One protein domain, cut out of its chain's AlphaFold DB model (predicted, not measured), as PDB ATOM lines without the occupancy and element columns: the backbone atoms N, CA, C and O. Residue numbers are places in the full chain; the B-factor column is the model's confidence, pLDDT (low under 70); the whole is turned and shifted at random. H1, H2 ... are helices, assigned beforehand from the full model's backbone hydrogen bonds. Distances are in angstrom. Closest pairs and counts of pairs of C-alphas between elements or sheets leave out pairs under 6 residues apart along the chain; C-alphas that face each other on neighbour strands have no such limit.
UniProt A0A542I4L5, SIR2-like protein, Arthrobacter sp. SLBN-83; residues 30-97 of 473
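Overview. This is residues 30 to 97 of the 473 residues of the protein "SIR2-like protein" of Arthrobacter sp. SLBN-83 (UniProt A0A542I4L5). One long, straight helix, H3, makes the longest axis, and two short helices, H1 and H2, pack on one side of it at neighbouring stretches of its length. The link of residues 39 to 52 loops out between H1 and H2, and the last residues of H3, 91 to 97, stick out beyond the body. The printed part has 68 residues with three named helices, in the order H1, H2, H3, and no named strand; the class is all helix. It is only just compact, close to loose, with a radius of gyration of the C-alphas of 13.0 A, and elongated, spanning 44 by 24 by 19 A.

Along the chain. H1 holds residues 30 to 38 and begins at C-alpha 30 (32.760, -41.385, 18.663); it is 12.5 A long from first to last C-alpha. H2, residues 53 to 61, is also 12.5 A long and begins at C-alpha 53 (32.616, -34.603, 12.156). H3, residues 69 to 97, is 42.0 A long and ends at C-alpha 97 (28.142, -43.592, 33.170).

Arrangement. H1 touches H3, which meets it with residues 82 to 89 alone; the closest C-alphas, of Leu 35 and Glu 85, are 7.1 A apart. They run opposite ways at a steep tilt of 69.5 degrees, only just short of about perpendicular. H2 touches H3, there with residues 75 to 79 alone; the closest C-alphas, of Gln 60 and Arg 75, are 5.2 A apart. H2 and H3 form a helical hairpin, opposite ways at a steep tilt of 41 degrees. H1 and H2 are close but not clearly touching, the closest C-alphas, of Gly 32 and Phe 53, being 5.5 A apart. In H1 and H2 every O i to N i+4 pair is within hydrogen-bond range, in H3 24 of 25.

Size, cuts and confidence. The C-alphas of Phe 66 and Ala 97, the two farthest apart, are 44.0 A apart. Residues 65 to 70 and 91 to 97 stand free. The link from H1 to H2 is long, that from H2 to H3 short. The printed part has no cut, and no printed residue is under 70 in pLDDT.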
ATOM      1  N   GLU A  30      33.724 -40.376  18.193       91.50
ATOM      2  CA  GLU A  30      32.760 -41.385  18.663       91.50
ATOM      3  C   GLU A  30      31.345 -40.792  18.791       91.50
ATOM      4  O   GLU A  30      30.354 -41.470  18.515       91.50
ATOM      5  N   LEU A  31      31.243 -39.517  19.183       91.56
ATOM      6  CA  LEU A  31      29.981 -38.782  19.233       91.56
ATOM      7  C   LEU A  31      29.418 -38.562  17.822       91.56
ATOM      8  O   LEU A  31      28.231 -38.800  17.605       91.56
ATOM      9  N   GLY A  32      30.254 -38.158  16.861       90.00
ATOM     10  CA  GLY A  32      29.850 -38.007  15.460       90.00
ATOM     11  C   GLY A  32      29.326 -39.312  14.852       90.00
ATOM     12  O   GLY A  32      28.295 -39.322  14.179       90.00
ATOM     13  N   GLU A  33      29.986 -40.427  15.156       90.38
ATOM     14  CA  GLU A  33      29.574 -41.770  14.741       90.38
ATOM     15  C   GLU A  33      28.219 -42.181  15.344       90.38
ATOM     16  O   GLU A  33      27.327 -42.621  14.613       90.38
ATOM     17  N   ALA A  34      28.017 -41.950  16.646       92.31
ATOM     18  CA  ALA A  34      26.742 -42.223  17.315       92.31
ATOM     19  C   ALA A  34      25.581 -41.389  16.735       92.31
ATOM     20  O   ALA A  34      24.472 -41.894  16.546       92.31
ATOM     21  N   LEU A  35      25.834 -40.117  16.411       92.75
ATOM     22  CA  LEU A  35      24.842 -39.234  15.792       92.75
ATOM     23  C   LEU A  35      24.490 -39.680  14.376       92.75
ATOM     24  O   LEU A  35      23.313 -39.674  14.010       92.75
ATOM     25  N   ARG A  36      25.486 -40.109  13.591       90.19
ATOM     26  CA  ARG A  36      25.274 -40.612  12.231       90.19
ATOM     27  C   ARG A  36      24.368 -41.835  12.218       90.19
ATOM     28  O   ARG A  36      23.479 -41.922  11.373       90.19
ATOM     29  N   GLU A  37      24.575 -42.768  13.143       91.06
ATOM     30  CA  GLU A  37      23.724 -43.953  13.272       91.06
ATOM     31  C   GLU A  37      22.274 -43.556  13.589       91.06
ATOM     32  O   GLU A  37      21.339 -43.957  12.883       91.06
ATOM     33  N   ARG A  38      22.094 -42.697  14.600       92.56
ATOM     34  CA  ARG A  38      20.784 -42.293  15.126       92.56
ATOM     35  C   ARG A  38      19.965 -41.446  14.154       92.56
ATOM     36  O   ARG A  38      18.758 -41.641  14.044       92.56
ATOM     37  N   LEU A  39      20.619 -40.544  13.427       93.12
ATOM     38  CA  LEU A  39      19.979 -39.602  12.504       93.12
ATOM     39  C   LEU A  39      20.035 -40.052  11.036       93.12
ATOM     40  O   LEU A  39      19.652 -39.293  10.151       93.12
ATOM     41  N   SER A  40      20.460 -41.286  10.753       88.94
ATOM     42  CA  SER A  40      20.654 -41.812   9.388       88.94
ATOM     43  C   SER A  40      19.431 -41.724   8.462       88.94
ATOM     44  O   SER A  40      19.580 -41.687   7.242       88.94
ATOM     45  N   LYS A  41      18.213 -41.694   9.018       88.62
ATOM     46  CA  LYS A  41      16.954 -41.572   8.254       88.62
ATOM     47  C   LYS A  41      16.543 -40.129   7.971       88.62
ATOM     48  O   LYS A  41      15.629 -39.892   7.188       88.62
ATOM     49  N   ASP A  42      17.187 -39.192   8.646       88.00
ATOM     50  CA  ASP A  42      16.696 -37.845   8.883       88.00
ATOM     51  C   ASP A  42      17.668 -36.765   8.409       88.00
ATOM     52  O   ASP A  42      17.245 -35.688   7.994       88.00
ATOM     53  N   VAL A  43      18.965 -37.055   8.493       88.56
ATOM     54  CA  VAL A  43      20.063 -36.173   8.112       88.56
ATOM     55  C   VAL A  43      21.032 -36.972   7.250       88.56
ATOM     56  O   VAL A  43      21.416 -38.092   7.587       88.56
ATOM     57  N   VAL A  44      21.439 -36.389   6.124       86.56
ATOM     58  CA  VAL A  44      22.428 -36.999   5.236       86.56
ATOM     59  C   VAL A  44      23.820 -36.542   5.664       86.56
ATOM     60  O   VAL A  44      24.184 -35.385   5.491       86.56
ATOM     61  N   PHE A  45      24.606 -37.468   6.211       85.94
ATOM     62  CA  PHE A  45      26.005 -37.233   6.574       85.94
ATOM     63  C   PHE A  45      26.917 -37.541   5.380       85.94
ATOM     64  O   PHE A  45      27.381 -38.667   5.207       85.94
ATOM     65  N   ASP A  46      27.169 -36.542   4.542       84.88
ATOM     66  CA  ASP A  46      27.990 -36.619   3.328       84.88
ATOM     67  C   ASP A  46      29.472 -36.267   3.573       84.88
ATOM     68  O   ASP A  46      30.074 -35.462   2.859       84.88
ATOM     69  N   LEU A  47      30.080 -36.880   4.595       83.88
ATOM     70  CA  LEU A  47      31.487 -36.643   4.931       83.88
ATOM     71  C   LEU A  47      32.409 -37.097   3.791       83.88
ATOM     72  O   LEU A  47      32.335 -38.227   3.301       83.88
ATOM     73  N   ARG A  48      33.332 -36.220   3.393       86.81
ATOM     74  CA  ARG A  48      34.384 -36.549   2.424       86.81
ATOM     75  C   ARG A  48      35.450 -37.444   3.071       86.81
ATOM     76  O   ARG A  48      35.650 -37.372   4.283       86.81
ATOM     77  N   PRO A  49      36.195 -38.252   2.292       84.25
ATOM     78  CA  PRO A  49      37.320 -39.016   2.829       84.25
ATOM     79  C   PRO A  49      38.311 -38.109   3.575       84.25
ATOM     80  O   PRO A  49      38.815 -37.144   3.003       84.25
ATOM     81  N   GLY A  50      38.574 -38.424   4.847       81.62
ATOM     82  CA  GLY A  50      39.467 -37.649   5.717       81.62
ATOM     83  C   GLY A  50      38.850 -36.400   6.356       81.62
ATOM     84  O   GLY A  50      39.560 -35.691   7.058       81.62
ATOM     85  N   GLN A  51      37.563 -36.122   6.131       84.50
ATOM     86  CA  GLN A  51      36.843 -35.036   6.795       84.50
ATOM     87  C   GLN A  51      36.374 -35.471   8.187       84.50
ATOM     88  O   GLN A  51      35.809 -36.556   8.332       84.50
ATOM     89  N   THR A  52      36.569 -34.620   9.194       85.81
ATOM     90  CA  THR A  52      36.089 -34.881  10.560       85.81
ATOM     91  C   THR A  52      34.603 -34.535  10.718       85.81
ATOM     92  O   THR A  52      34.011 -33.828   9.893       85.81
ATOM     93  N   PHE A  53      33.981 -35.010  11.802       87.00
ATOM     94  CA  PHE A  53      32.616 -34.603  12.156       87.00
ATOM     95  C   PHE A  53      32.510 -33.086  12.386       87.00
ATOM     96  O   PHE A  53      31.554 -32.457  11.931       87.00
ATOM     97  N   GLU A  54      33.518 -32.494  13.032       86.94
ATOM     98  CA  GLU A  54      33.604 -31.051  13.277       86.94
ATOM     99  C   GLU A  54      33.691 -30.249  11.970       86.94
ATOM    100  O   GLU A  54      32.957 -29.272  11.796       86.94
ATOM    101  N   ASP A  55      34.505 -30.691  11.005       85.94
ATOM    102  CA  ASP A  55      34.583 -30.056   9.682       85.94
ATOM    103  C   ASP A  55      33.231 -30.091   8.965       85.94
ATOM    104  O   ASP A  55      32.806 -29.107   8.353       85.94
ATOM    105  N   TRP A  56      32.548 -31.236   9.010       89.25
ATOM    106  CA  TRP A  56      31.240 -31.393   8.380       89.25
ATOM    107  C   TRP A  56      30.198 -30.479   9.023       89.25
ATOM    108  O   TRP A  56      29.529 -29.725   8.312       89.25
ATOM    109  N   LEU A  57      30.106 -30.469  10.354       89.50
ATOM    110  CA  LEU A  57      29.145 -29.632  11.071       89.50
ATOM    111  C   LEU A  57      29.422 -28.141  10.843       89.50
ATOM    112  O   LEU A  57      28.489 -27.369  10.621       89.50
ATOM    113  N   THR A  58      30.700 -27.750  10.803       89.12
ATOM    114  CA  THR A  58      31.136 -26.383  10.475       89.12
ATOM    115  C   THR A  58      30.625 -25.946   9.111       89.12
ATOM    116  O   THR A  58      30.120 -24.829   8.961       89.12
ATOM    117  N   LEU A  59      30.713 -26.820   8.106       88.94
ATOM    118  CA  LEU A  59      30.159 -26.513   6.795       88.94
ATOM    119  C   LEU A  59      28.649 -26.312   6.885       88.94
ATOM    120  O   LEU A  59      28.166 -25.350   6.289       88.94
ATOM    121  N   GLN A  60      27.912 -27.167   7.603       89.94
ATOM    122  CA  GLN A  60      26.448 -27.072   7.675       89.94
ATOM    123  C   GLN A  60      25.953 -25.782   8.336       89.94
ATOM    124  O   GLN A  60      24.972 -25.205   7.871       89.94
ATOM    125  N   VAL A  61      26.650 -25.288   9.363       88.06
ATOM    126  CA  VAL A  61      26.294 -24.013  10.015       88.06
ATOM    127  C   VAL A  61      26.722 -22.781   9.211       88.06
ATOM    128  O   VAL A  61      26.199 -21.690   9.428       88.06
ATOM    129  N   THR A  62      27.670 -22.930   8.282       88.81
ATOM    130  CA  THR A  62      28.207 -21.812   7.499       88.81
ATOM    131  C   THR A  62      27.375 -21.579   6.239       88.81
ATOM    132  O   THR A  62      27.325 -22.425   5.339       88.81
ATOM    133  N   SER A  63      26.780 -20.389   6.129       88.69
ATOM    134  CA  SER A  63      26.126 -19.936   4.898       88.69
ATOM    135  C   SER A  63      27.131 -19.873   3.748       88.69
ATOM    136  O   SER A  63      28.126 -19.148   3.822       88.69
ATOM    137  N   LEU A  64      26.867 -20.609   2.668       91.69
ATOM    138  CA  LEU A  64      27.744 -20.652   1.500       91.69
ATOM    139  C   LEU A  64      27.225 -19.692   0.421       91.69
ATOM    140  O   LEU A  64      26.057 -19.788   0.040       91.69
ATOM    141  N   PRO A  65      28.072 -18.784  -0.100       92.50
ATOM    142  CA  PRO A  65      27.639 -17.707  -0.996       92.50
ATOM    143  C   PRO A  65      27.206 -18.194  -2.385       92.50
ATOM    144  O   PRO A  65      26.605 -17.437  -3.138       92.50
ATOM    145  N   PHE A  66      27.539 -19.436  -2.737       94.12
ATOM    146  CA  PHE A  66      27.167 -20.060  -4.005       94.12
ATOM    147  C   PHE A  66      25.871 -20.880  -3.925       94.12
ATOM    148  O   PHE A  66      25.458 -21.431  -4.942       94.12
ATOM    149  N   LEU A  67      25.260 -20.990  -2.742       94.06
ATOM    150  CA  LEU A  67      23.972 -21.650  -2.540       94.06
ATOM    151  C   LEU A  67      22.850 -20.618  -2.451       94.06
ATOM    152  O   LEU A  67      23.047 -19.505  -1.950       94.06
ATOM    153  N   GLU A  68      21.652 -21.005  -2.877       95.94
ATOM    154  CA  GLU A  68      20.466 -20.176  -2.689       95.94
ATOM    155  C   GLU A  68      20.057 -20.108  -1.206       95.94
ATOM    156  O   GLU A  68      20.427 -20.940  -0.370       95.94
ATOM    157  N   GLY A  69      19.261 -19.093  -0.848       93.81
ATOM    158  CA  GLY A  69      18.860 -18.860   0.544       93.81
ATOM    159  C   GLY A  69      18.130 -20.049   1.177       93.81
ATOM    160  O   GLY A  69      18.393 -20.382   2.329       93.81
ATOM    161  N   PHE A  70      17.258 -20.733   0.427       94.25
ATOM    162  CA  PHE A  70      16.521 -21.889   0.947       94.25
ATOM    163  C   PHE A  70      17.431 -23.100   1.210       94.25
ATOM    164  O   PHE A  70      17.180 -23.865   2.141       94.25
ATOM    165  N   GLU A  71      18.501 -23.267   0.428       93.69
ATOM    166  CA  GLU A  71      19.475 -24.343   0.613       93.69
ATOM    167  C   GLU A  71      20.302 -24.109   1.876       93.69
ATOM    168  O   GLU A  71      20.461 -25.024   2.685       93.69
ATOM    169  N   ASN A  72      20.761 -22.872   2.090       91.94
ATOM    170  CA  ASN A  72      21.432 -22.482   3.332       91.94
ATOM    171  C   ASN A  72      20.506 -22.650   4.550       91.94
ATOM    172  O   ASN A  72      20.934 -23.192   5.566       91.94
ATOM    173  N   SER A  73      19.225 -22.280   4.437       91.44
ATOM    174  CA  SER A  73      18.240 -22.498   5.506       91.44
ATOM    175  C   SER A  73      18.026 -23.980   5.823       91.44
ATOM    176  O   SER A  73      17.951 -24.343   6.996       91.44
ATOM    177  N   ARG A  74      17.962 -24.854   4.805       91.69
ATOM    178  CA  ARG A  74      17.846 -26.307   5.012       91.69
ATOM    179  C   ARG A  74      19.048 -26.852   5.787       91.69
ATOM    180  O   ARG A  74      18.860 -27.560   6.768       91.69
ATOM    181  N   ARG A  75      20.263 -26.474   5.386       91.19
ATOM    182  CA  ARG A  75      21.512 -26.898   6.046       91.19
ATOM    183  C   ARG A  75      21.593 -26.411   7.493       91.19
ATOM    184  O   ARG A  75      21.933 -27.181   8.385       91.19
ATOM    185  N   GLY A  76      21.189 -25.165   7.746       88.94
ATOM    186  CA  GLY A  76      21.089 -24.624   9.102       88.94
ATOM    187  C   GLY A  76      20.086 -25.383   9.979       88.94
ATOM    188  O   GLY A  76      20.375 -25.658  11.141       88.94
ATOM    189  N   ALA A  77      18.934 -25.777   9.425       89.94
ATOM    190  CA  ALA A  77      17.947 -26.590  10.138       89.94
ATOM    191  C   ALA A  77      18.470 -28.003  10.458       89.94
ATOM    192  O   ALA A  77      18.277 -28.492  11.572       89.94
ATOM    193  N   GLU A  78      19.174 -28.641   9.519       90.88
ATOM    194  CA  GLU A  78      19.838 -29.934   9.740       90.88
ATOM    195  C   GLU A  78      20.907 -29.832  10.836       90.88
ATOM    196  O   GLU A  78      20.933 -30.658  11.750       90.88
ATOM    197  N   ALA A  79      21.735 -28.784  10.814       88.69
ATOM    198  CA  ALA A  79      22.726 -28.540  11.857       88.69
ATOM    199  C   ALA A  79      22.078 -28.334  13.235       88.69
ATOM    200  O   ALA A  79      22.516 -28.939  14.213       88.69
ATOM    201  N   ALA A  80      21.007 -27.539  13.323       86.75
ATOM    202  CA  ALA A  80      20.272 -27.331  14.572       86.75
ATOM    203  C   ALA A  80      19.712 -28.649  15.133       86.75
ATOM    204  O   ALA A  80      19.826 -28.910  16.332       86.75
ATOM    205  N   ARG A  81      19.185 -29.518  14.261       90.56
ATOM    206  CA  ARG A  81      18.724 -30.860  14.640       90.56
ATOM    207  C   ARG A  81      19.860 -31.723  15.189       90.56
ATOM    208  O   ARG A  81      19.685 -32.359  16.223       90.56
ATOM    209  N   VAL A  82      21.023 -31.725  14.535       92.25
ATOM    210  CA  VAL A  82      22.209 -32.457  15.015       92.25
ATOM    211  C   VAL A  82      22.658 -31.939  16.384       92.25
ATOM    212  O   VAL A  82      22.957 -32.740  17.264       92.25
ATOM    213  N   VAL A  83      22.663 -30.620  16.602       88.56
ATOM    214  CA  VAL A  83      23.037 -30.024  17.897       88.56
ATOM    215  C   VAL A  83      22.058 -30.403  19.010       88.56
ATOM    216  O   VAL A  83      22.497 -30.723  20.114       88.56
ATOM    217  N   ALA A  84      20.754 -30.426  18.732       88.88
ATOM    218  CA  ALA A  84      19.764 -30.914  19.692       88.88
ATOM    219  C   ALA A  84      19.998 -32.397  20.040       88.88
ATOM    220  O   ALA A  84      19.940 -32.785  21.209       88.88
ATOM    221  N   GLU A  85      20.344 -33.214  19.045       94.38
ATOM    222  CA  GLU A  85      20.610 -34.639  19.240       94.38
ATOM    223  C   GLU A  85      21.913 -34.909  20.013       94.38
ATOM    224  O   GLU A  85      21.969 -35.866  20.786       94.38
ATOM    225  N   ILE A  86      22.936 -34.046  19.889       94.19
ATOM    226  CA  ILE A  86      24.152 -34.108  20.726       94.19
ATOM    227  C   ILE A  86      23.765 -34.151  22.205       94.19
ATOM    228  O   ILE A  86      24.271 -34.996  22.946       94.19
ATOM    229  N   ALA A  87      22.864 -33.265  22.637       93.12
ATOM    230  CA  ALA A  87      22.440 -33.217  24.030       93.12
ATOM    231  C   ALA A  87      21.756 -34.522  24.464       93.12
ATOM    232  O   ALA A  87      22.109 -35.059  25.510       93.12
ATOM    233  N   SER A  88      20.853 -35.069  23.640       94.12
ATOM    234  CA  SER A  88      20.147 -36.323  23.950       94.12
ATOM    235  C   SER A  88      21.101 -37.509  24.072       94.12
ATOM    236  O   SER A  88      20.997 -38.289  25.017       94.12
ATOM    237  N   VAL A  89      22.046 -37.651  23.137       95.69
ATOM    238  CA  VAL A  89      23.045 -38.728  23.184       95.69
ATOM    239  C   VAL A  89      23.906 -38.594  24.440       95.69
ATOM    240  O   VAL A  89      24.173 -39.584  25.118       95.69
ATOM    241  N   LEU A  90      24.328 -37.378  24.786       96.19
ATOM    242  CA  LEU A  90      25.147 -37.154  25.974       96.19
ATOM    243  C   LEU A  90      24.374 -37.374  27.280       96.19
ATOM    244  O   LEU A  90      24.953 -37.949  28.197       96.19
ATOM    245  N   ASP A  91      23.098 -36.991  27.369       94.75
ATOM    246  CA  ASP A  91      22.245 -37.290  28.530       94.75
ATOM    247  C   ASP A  91      22.171 -38.810  28.778       94.75
ATOM    248  O   ASP A  91      22.379 -39.272  29.904       94.75
ATOM    249  N   GLU A  92      21.971 -39.604  27.720       95.56
ATOM    250  CA  GLU A  92      21.976 -41.072  27.794       95.56
ATOM    251  C   GLU A  92      23.333 -41.613  28.260       95.56
ATOM    252  O   GLU A  92      23.393 -42.467  29.148       95.56
ATOM    253  N   LYS A  93      24.444 -41.091  27.723       96.69
ATOM    254  CA  LYS A  93      25.791 -41.523  28.131       96.69
ATOM    255  C   LYS A  93      26.144 -41.120  29.554       96.69
ATOM    256  O   LYS A  93      26.786 -41.905  30.251       96.69
ATOM    257  N   VAL A  94      25.677 -39.966  30.021       96.69
ATOM    258  CA  VAL A  94      25.804 -39.553  31.422       96.69
ATOM    259  C   VAL A  94      24.997 -40.479  32.328       96.69
ATOM    260  O   VAL A  94      25.518 -40.906  33.361       96.69
ATOM    261  N   ALA A  95      23.770 -40.839  31.947       94.88
ATOM    262  CA  ALA A  95      22.962 -41.800  32.693       94.88
ATOM    263  C   ALA A  95      23.640 -43.181  32.762       94.88
ATOM    264  O   ALA A  95      23.791 -43.731  33.853       94.88
ATOM    265  N   GLU A  96      24.137 -43.702  31.633       95.81
ATOM    266  CA  GLU A  96      24.905 -44.956  31.584       95.81
ATOM    267  C   GLU A  96      26.172 -44.890  32.456       95.81
ATOM    268  O   GLU A  96      26.478 -45.834  33.185       95.81
ATOM    269  N   ALA A  97      26.916 -43.782  32.399       96.25
ATOM    270  CA  ALA A  97      28.142 -43.592  33.170       96.25
ATOM    271  C   ALA A  97      27.890 -43.484  34.681       96.25
ATOM    272  O   ALA A  97      28.732 -43.915  35.467       96.25
TER     273      ALA A  97